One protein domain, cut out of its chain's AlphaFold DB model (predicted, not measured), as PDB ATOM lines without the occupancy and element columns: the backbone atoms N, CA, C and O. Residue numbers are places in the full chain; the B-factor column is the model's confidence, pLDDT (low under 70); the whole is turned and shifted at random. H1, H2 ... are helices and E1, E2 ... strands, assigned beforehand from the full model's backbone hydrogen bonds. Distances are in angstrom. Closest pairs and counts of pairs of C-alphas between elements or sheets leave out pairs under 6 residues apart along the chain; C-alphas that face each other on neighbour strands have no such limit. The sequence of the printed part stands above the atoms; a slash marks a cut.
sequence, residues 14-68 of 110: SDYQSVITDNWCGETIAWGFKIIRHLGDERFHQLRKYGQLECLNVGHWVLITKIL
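Overview. This is residues 14 to 68 of the 110 residues of an uncharacterized protein of Chitinophaga sp. GDMCC 1.1288 (UniProt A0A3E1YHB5). Two strand hairpins, E1 with E2 and E3 with E4, join side by side through E2 and E4 into one strongly twisted, curled sheet, and a short helix, H1, sits toward one end of the longest axis and only grazes that sheet. The other end of that axis is made by the link between E1 and E2. The 55 printed residues hold four named strands and one named helix, in the chain order E1, E2, H1, E3, E4; the sheet order is E1, E2, E4, E3, antiparallel throughout, and the class is mixed, helices and strands. The whole is compact, with a radius of gyration of the C-alphas of 11.3 A, yet elongated in outline, spanning 36 by 22 by 16 A.

Arrangement. In the sheet, inner strand E2, residues 28 to 34, and inner strand E4, residues 60 to 67, are antiparallel neighbours at 125 degrees, with N 33 and O 63 at 2.9 A and N 63 and O 33 at 2.8 A, within hydrogen-bond range. E4 bends by 61 degrees at residue 64. Edge strand E1, residues 17 to 21, forms a hairpin with E2 at 132 degrees, with N 17 and O 32 at 2.9 A. Edge strand E3, residues 52 to 57, forms a hairpin with E4 at 137 degrees, with N 64 and O 52 at 2.8 A. From edge to edge the strands' lines turn by 116 degrees and the way across the sheet turns by 81 degrees. E1 and E3 are only just apart, their closest C-alphas 8.0 A from each other. H1, residues 41 to 49, is on the sheet but only grazes it with residues 44 to 49; its closest C-alphas to E4 are those of Leu 47 and Leu 63, 7.4 A apart. E2, H1 and E3 make a split strand-helix-strand unit, two strands of one sheet that are not neighbours, with a helix between them in the chain and E4 between them in the sheet; its crossover is right-handed. In H1, 3 of 5 O i to N i+4 pairs are within hydrogen-bond range, and 6 of 6 O i to N i+3 pairs.

Along the chain. E4 is the longest strand, 18.2 A from first to last C-alpha, and ends at C-alpha 67 (-5.377, -34.461, 39.538). E3 measures 15.6 A, E2 14.8 A, H1 14.1 A and E1 11.4 A. E1 begins at C-alpha 17 (-15.303, -28.431, 36.796), and H1 begins at C-alpha 41 (-2.997, -11.190, 47.480).

Size, cuts and confidence. The two C-alphas farthest apart are those of Cys 25 and Glu 42, at 36.1 A. The printed part, residues 14 to 68, has no cut. The links H1 to E3 and E3 to E4 are tight, those from E1 to E2 and E2 to H1 are short, and no link is long. The mean pLDDT of the printed part is 94.4, and no printed residue is under 70.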
ATOM      1  N   SER A  14     -15.586 -20.370  40.501       96.25
ATOM      2  CA  SER A  14     -16.640 -21.032  39.729       96.25
ATOM      3  C   SER A  14     -17.201 -22.253  40.462       96.25
ATOM      4  O   SER A  14     -16.647 -22.687  41.468       96.25
ATOM      5  N   ASP A  15     -18.191 -22.914  39.863       96.50
ATOM      6  CA  ASP A  15     -18.514 -24.302  40.203       96.50
ATOM      7  C   ASP A  15     -17.334 -25.249  39.924       96.50
ATOM      8  O   ASP A  15     -16.417 -24.932  39.148       96.50
ATOM      9  N   TYR A  16     -17.378 -26.424  40.554       97.00
ATOM     10  CA  TYR A  16     -16.400 -27.488  40.351       97.00
ATOM     11  C   TYR A  16     -16.480 -28.041  38.924       97.00
ATOM     12  O   TYR A  16     -17.533 -28.505  38.484       97.00
ATOM     13  N   GLN A  17     -15.363 -28.019  38.200       96.75
ATOM     14  CA  GLN A  17     -15.303 -28.431  36.796       96.75
ATOM     15  C   GLN A  17     -13.924 -28.977  36.408       96.75
ATOM     16  O   GLN A  17     -12.963 -28.907  37.178       96.75
ATOM     17  N   SER A  18     -13.812 -29.510  35.188       96.31
ATOM     18  CA  SER A  18     -12.513 -29.756  34.563       96.31
ATOM     19  C   SER A  18     -11.812 -28.422  34.295       96.31
ATOM     20  O   SER A  18     -12.388 -27.495  33.722       96.31
ATOM     21  N   VAL A  19     -10.564 -28.309  34.744       96.25
ATOM     22  CA  VAL A  19      -9.785 -27.068  34.622       96.25
ATOM     23  C   VAL A  19      -8.568 -27.228  33.726       96.25
ATOM     24  O   VAL A  19      -8.130 -26.242  33.141       96.25
ATOM     25  N   ILE A  20      -8.044 -28.451  33.579       95.69
ATOM     26  CA  ILE A  20      -6.900 -28.729  32.706       95.69
ATOM     27  C   ILE A  20      -7.146 -29.996  31.900       95.69
ATOM     28  O   ILE A  20      -7.478 -31.055  32.445       95.69
ATOM     29  N   THR A  21      -6.914 -29.874  30.599       96.38
ATOM     30  CA  THR A  21      -6.810 -30.975  29.646       96.38
ATOM     31  C   THR A  21      -5.361 -31.144  29.215       96.38
ATOM     32  O   THR A  21      -4.631 -30.161  29.072       96.38
ATOM     33  N   ASP A  22      -4.933 -32.379  28.995       95.38
ATOM     34  CA  ASP A  22      -3.649 -32.644  28.362       95.38
ATOM     35  C   ASP A  22      -3.724 -32.270  26.876       95.38
ATOM     36  O   ASP A  22      -4.595 -32.741  26.144       95.38
ATOM     37  N   ASN A  23      -2.815 -31.407  26.424       92.56
ATOM     38  CA  ASN A  23      -2.845 -30.876  25.061       92.56
ATOM     39  C   ASN A  23      -2.524 -31.923  23.983       92.56
ATOM     40  O   ASN A  23      -2.776 -31.658  22.809       92.56
ATOM     41  N   TRP A  24      -1.950 -33.076  24.343       94.44
ATOM     42  CA  TRP A  24      -1.619 -34.122  23.380       94.44
ATOM     43  C   TRP A  24      -2.789 -35.074  23.151       94.44
ATOM     44  O   TRP A  24      -3.179 -35.311  22.010       94.44
ATOM     45  N   CYS A  25      -3.362 -35.628  24.221       94.31
ATOM     46  CA  CYS A  25      -4.435 -36.621  24.104       94.31
ATOM     47  C   CYS A  25      -5.852 -36.050  24.252       94.31
ATOM     48  O   CYS A  25      -6.816 -36.776  23.998       94.31
ATOM     49  N   GLY A  26      -5.987 -34.786  24.665       95.06
ATOM     50  CA  GLY A  26      -7.270 -34.112  24.882       95.06
ATOM     51  C   GLY A  26      -8.015 -34.553  26.146       95.06
ATOM     52  O   GLY A  26      -9.117 -34.076  26.408       95.06
ATOM     53  N   GLU A  27      -7.444 -35.457  26.942       96.56
ATOM     54  CA  GLU A  27      -8.084 -35.963  28.156       96.56
ATOM     55  C   GLU A  27      -8.019 -34.932  29.284       96.56
ATOM     56  O   GLU A  27      -7.043 -34.199  29.440       96.56
ATOM     57  N   THR A  28      -9.054 -34.905  30.122       96.81
ATOM     58  CA  THR A  28      -9.018 -34.112  31.355       96.81
ATOM     59  C   THR A  28      -8.049 -34.741  32.351       96.81
ATOM     60  O   THR A  28      -8.149 -35.933  32.644       96.81
ATOM     61  N   ILE A  29      -7.155 -33.919  32.898       96.62
ATOM     62  CA  ILE A  29      -6.132 -34.341  33.864       96.62
ATOM     63  C   ILE A  29      -6.233 -33.618  35.205       96.62
ATOM     64  O   ILE A  29      -5.620 -34.060  36.171       96.62
ATOM     65  N   ALA A  30      -6.989 -32.520  35.293       96.88
ATOM     66  CA  ALA A  30      -7.195 -31.826  36.557       96.88
ATOM     67  C   ALA A  30      -8.596 -31.222  36.674       96.88
ATOM     68  O   ALA A  30      -9.164 -30.707  35.701       96.88
ATOM     69  N   TRP A  31      -9.112 -31.236  37.900       97.38
ATOM     70  CA  TRP A  31     -10.411 -30.702  38.285       97.38
ATOM     71  C   TRP A  31     -10.284 -29.763  39.480       97.38
ATOM     72  O   TRP A  31      -9.392 -29.899  40.325       97.38
ATOM     73  N   GLY A  32     -11.211 -28.819  39.554       97.38
ATOM     74  CA  GLY A  32     -11.260 -27.829  40.611       97.38
ATOM     75  C   GLY A  32     -12.075 -26.621  40.186       97.38
ATOM     76  O   GLY A  32     -13.147 -26.767  39.599       97.38
ATOM     77  N   PHE A  33     -11.562 -25.432  40.475       97.31
ATOM     78  CA  PHE A  33     -12.313 -24.188  40.362       97.31
ATOM     79  C   PHE A  33     -11.537 -23.146  39.561       97.31
ATOM     80  O   PHE A  33     -10.329 -22.983  39.734       97.31
ATOM     81  N   LYS A  34     -12.232 -22.398  38.704       96.81
ATOM     82  CA  LYS A  34     -11.668 -21.211  38.054       96.81
ATOM     83  C   LYS A  34     -11.763 -20.031  39.010       96.81
ATOM     84  O   LYS A  34     -12.807 -19.846  39.633       96.81
ATOM     85  N   ILE A  35     -10.712 -19.219  39.087       95.88
ATOM     86  CA  ILE A  35     -10.769 -17.930  39.779       95.88
ATOM     87  C   ILE A  35     -11.404 -16.933  38.810       95.88
ATOM     88  O   ILE A  35     -10.790 -16.518  37.830       95.88
ATOM     89  N   ILE A  36     -12.674 -16.611  39.051       95.12
ATOM     90  CA  ILE A  36     -13.508 -15.784  38.163       95.12
ATOM     91  C   ILE A  36     -13.543 -14.313  38.581       95.12
ATOM     92  O   ILE A  36     -14.000 -13.465  37.815       95.12
ATOM     93  N   ARG A  37     -13.059 -13.993  39.786       93.44
ATOM     94  CA  ARG A  37     -12.894 -12.618  40.268       93.44
ATOM     95  C   ARG A  37     -11.535 -12.441  40.922       93.44
ATOM     96  O   ARG A  37     -10.987 -13.376  41.497       93.44
ATOM     97  N   HIS A  38     -11.010 -11.222  40.835       90.75
ATOM     98  CA  HIS A  38      -9.737 -10.868  41.444       90.75
ATOM     99  C   HIS A  38      -9.784 -11.086  42.960       90.75
ATOM    100  O   HIS A  38     -10.591 -10.478  43.667       90.75
ATOM    101  N   LEU A  39      -8.887 -11.932  43.449       90.88
ATOM    102  CA  LEU A  39      -8.624 -12.113  44.867       90.88
ATOM    103  C   LEU A  39      -7.496 -11.162  45.255       90.88
ATOM    104  O   LEU A  39      -6.478 -11.115  44.573       90.88
ATOM    105  N   GLY A  40      -7.657 -10.413  46.346       92.31
ATOM    106  CA  GLY A  40      -6.510  -9.732  46.950       92.31
ATOM    107  C   GLY A  40      -5.424 -10.745  47.328       92.31
ATOM    108  O   GLY A  40      -5.740 -11.904  47.620       92.31
ATOM    109  N   ASP A  41      -4.164 -10.308  47.341       93.50
ATOM    110  CA  ASP A  41      -2.997 -11.190  47.480       93.50
ATOM    111  C   ASP A  41      -3.116 -12.155  48.659       93.50
ATOM    112  O   ASP A  41      -2.876 -13.351  48.508       93.50
ATOM    113  N   GLU A  42      -3.542 -11.677  49.827       95.06
ATOM    114  CA  GLU A  42      -3.671 -12.516  51.019       95.06
ATOM    115  C   GLU A  42      -4.631 -13.695  50.796       95.06
ATOM    116  O   GLU A  42      -4.271 -14.851  51.030       95.06
ATOM    117  N   ARG A  43      -5.834 -13.426  50.273       94.50
ATOM    118  CA  ARG A  43      -6.839 -14.466  49.997       94.50
ATOM    119  C   ARG A  43      -6.374 -15.407  48.889       94.50
ATOM    120  O   ARG A  43      -6.578 -16.615  48.985       94.50
ATOM    121  N   PHE A  44      -5.694 -14.881  47.871       95.19
ATOM    122  CA  PHE A  44      -5.108 -15.707  46.819       95.19
ATOM    123  C   PHE A  44      -4.081 -16.700  47.388       95.19
ATOM    124  O   PHE A  44      -4.127 -17.887  47.078       95.19
ATOM    125  N   HIS A  45      -3.199 -16.259  48.288       94.56
ATOM    126  CA  HIS A  45      -2.231 -17.151  48.933       94.56
ATOM    127  C   HIS A  45      -2.902 -18.179  49.853       94.56
ATOM    128  O   HIS A  45      -2.477 -19.336  49.890       94.56
ATOM    129  N   GLN A  46      -3.969 -17.795  50.560       95.38
ATOM    130  CA  GLN A  46      -4.723 -18.709  51.421       95.38
ATOM    131  C   GLN A  46      -5.388 -19.856  50.645       95.38
ATOM    132  O   GLN A  46      -5.518 -20.948  51.206       95.38
ATOM    133  N   LEU A  47      -5.735 -19.669  49.364       94.50
ATOM    134  CA  LEU A  47      -6.309 -20.739  48.538       94.50
ATOM    135  C   LEU A  47      -5.404 -21.968  48.402       94.50
ATOM    136  O   LEU A  47      -5.915 -23.077  48.248       94.50
ATOM    137  N   ARG A  48      -4.081 -21.809  48.543       94.56
ATOM    138  CA  ARG A  48      -3.117 -22.924  48.503       94.56
ATOM    139  C   ARG A  48      -3.367 -23.986  49.577       94.56
ATOM    140  O   ARG A  48      -2.899 -25.109  49.447       94.56
ATOM    141  N   LYS A  49      -4.112 -23.650  50.637       94.81
ATOM    142  CA  LYS A  49      -4.532 -24.608  51.673       94.81
ATOM    143  C   LYS A  49      -5.541 -25.637  51.156       94.81
ATOM    144  O   LYS A  49      -5.656 -26.708  51.738       94.81
ATOM    145  N   TYR A  50      -6.278 -25.304  50.097       95.38
ATOM    146  CA  TYR A  50      -7.332 -26.151  49.536       95.38
ATOM    147  C   TYR A  50      -6.877 -26.935  48.301       95.38
ATOM    148  O   TYR A  50      -7.568 -27.867  47.894       95.38
ATOM    149  N   GLY A  51      -5.741 -26.574  47.698       94.69
ATOM    150  CA  GLY A  51      -5.247 -27.211  46.484       94.69
ATOM    151  C   GLY A  51      -4.064 -26.486  45.846       94.69
ATOM    152  O   GLY A  51      -3.523 -25.520  46.386       94.69
ATOM    153  N   GLN A  52      -3.670 -26.958  44.667       95.12
ATOM    154  CA  GLN A  52      -2.594 -26.374  43.871       95.12
ATOM    155  C   GLN A  52      -3.142 -25.230  43.016       95.12
ATOM    156  O   GLN A  52      -4.133 -25.391  42.310       95.12
ATOM    157  N   LEU A  53      -2.504 -24.063  43.071       95.50
ATOM    158  CA  LEU A  53      -2.842 -22.942  42.196       95.50
ATOM    159  C   LEU A  53      -2.037 -23.037  40.918       95.50
ATOM    160  O   LEU A  53      -0.825 -23.200  41.004       95.50
ATOM    161  N   GLU A  54      -2.700 -22.867  39.777       95.19
ATOM    162  CA  GLU A  54      -2.026 -22.919  38.491       95.19
ATOM    163  C   GLU A  54      -2.516 -21.862  37.508       95.19
ATOM    164  O   GLU A  54      -3.706 -21.549  37.436       95.19
ATOM    165  N   CYS A  55      -1.573 -21.278  36.773       93.38
ATOM    166  CA  CYS A  55      -1.835 -20.239  35.785       93.38
ATOM    167  C   CYS A  55      -1.894 -20.881  34.398       93.38
ATOM    168  O   CYS A  55      -0.871 -21.335  33.882       93.38
ATOM    169  N   LEU A  56      -3.086 -20.943  33.802       88.44
ATOM    170  CA  LEU A  56      -3.284 -21.572  32.491       88.44
ATOM    171  C   LEU A  56      -2.772 -20.691  31.353       88.44
ATOM    172  O   LEU A  56      -2.207 -21.199  30.395       88.44
ATOM    173  N   ASN A  57      -2.995 -19.381  31.469       83.25
ATOM    174  CA  ASN A  57      -2.583 -18.318  30.551       83.25
ATOM    175  C   ASN A  57      -2.537 -16.997  31.332       83.25
ATOM    176  O   ASN A  57      -3.023 -16.933  32.462       83.25
ATOM    177  N   VAL A  58      -2.005 -15.925  30.734       81.81
ATOM    178  CA  VAL A  58      -1.926 -14.597  31.373       81.81
ATOM    179  C   VAL A  58      -3.290 -14.192  31.950       81.81
ATOM    180  O   VAL A  58      -4.254 -14.020  31.213       81.81
ATOM    181  N   GLY A  59      -3.364 -14.064  33.279       79.88
ATOM    182  CA  GLY A  59      -4.572 -13.653  34.003       79.88
ATOM    183  C   GLY A  59      -5.594 -14.759  34.298       79.88
ATOM    184  O   GLY A  59      -6.581 -14.484  34.975       79.88
ATOM    185  N   HIS A  60      -5.368 -16.002  33.861       89.81
ATOM    186  CA  HIS A  60      -6.301 -17.116  34.057       89.81
ATOM    187  C   HIS A  60      -5.761 -18.126  35.067       89.81
ATOM    188  O   HIS A  60      -5.062 -19.077  34.710       89.81
ATOM    189  N   TRP A  61      -6.120 -17.922  36.332       95.62
ATOM    190  CA  TRP A  61      -5.749 -18.810  37.427       95.62
ATOM    191  C   TRP A  61      -6.852 -19.813  37.761       95.62
ATOM    192  O   TRP A  61      -8.047 -19.502  37.728       95.62
ATOM    193  N   VAL A  62      -6.434 -21.018  38.131       96.69
ATOM    194  CA  VAL A  62      -7.311 -22.085  38.609       96.69
ATOM    195  C   VAL A  62      -6.789 -22.656  39.922       96.69
ATOM    196  O   VAL A  62      -5.583 -22.709  40.157       96.69
ATOM    197  N   LEU A  63      -7.712 -23.091  40.774       97.12
ATOM    198  CA  LEU A  63      -7.435 -23.897  41.953       97.12
ATOM    199  C   LEU A  63      -7.712 -25.358  41.606       97.12
ATOM    200  O   LEU A  63      -8.865 -25.747  41.431       97.12
ATOM    201  N   ILE A  64      -6.660 -26.158  41.521       96.88
ATOM    202  CA  ILE A  64      -6.714 -27.595  41.284       96.88
ATOM    203  C   ILE A  64      -6.856 -28.304  42.627       96.88
ATOM    204  O   ILE A  64      -5.991 -28.185  43.493       96.88
ATOM    205  N   THR A  65      -7.924 -29.079  42.790       96.19
ATOM    206  CA  THR A  65      -8.162 -29.872  44.009       96.19
ATOM    207  C   THR A  65      -8.152 -31.376  43.752       96.19
ATOM    208  O   THR A  65      -8.085 -32.153  44.701       96.19
ATOM    209  N   LYS A  66      -8.178 -31.796  42.481       95.44
ATOM    210  CA  LYS A  66      -7.968 -33.184  42.063       95.44
ATOM    211  C   LYS A  66      -7.143 -33.230  40.777       95.44
ATOM    212  O   LYS A  66      -7.436 -32.501  39.833       95.44
ATOM    213  N   ILE A  67      -6.167 -34.131  40.731       95.69
ATOM    214  CA  ILE A  67      -5.377 -34.461  39.538       95.69
ATOM    215  C   ILE A  67      -5.613 -35.935  39.214       95.69
ATOM    216  O   ILE A  67      -5.821 -36.738  40.125       95.69
ATOM    217  N   LEU A  68      -5.623 -36.273  37.926       95.44
ATOM    218  CA  LEU A  68      -5.657 -37.653  37.461       95.44
ATOM    219  C   LEU A  68      -4.365 -38.345  37.896       95.44
ATOM    220  O   LEU A  68      -3.276 -37.995  37.447       95.44
TER     221      LEU A  68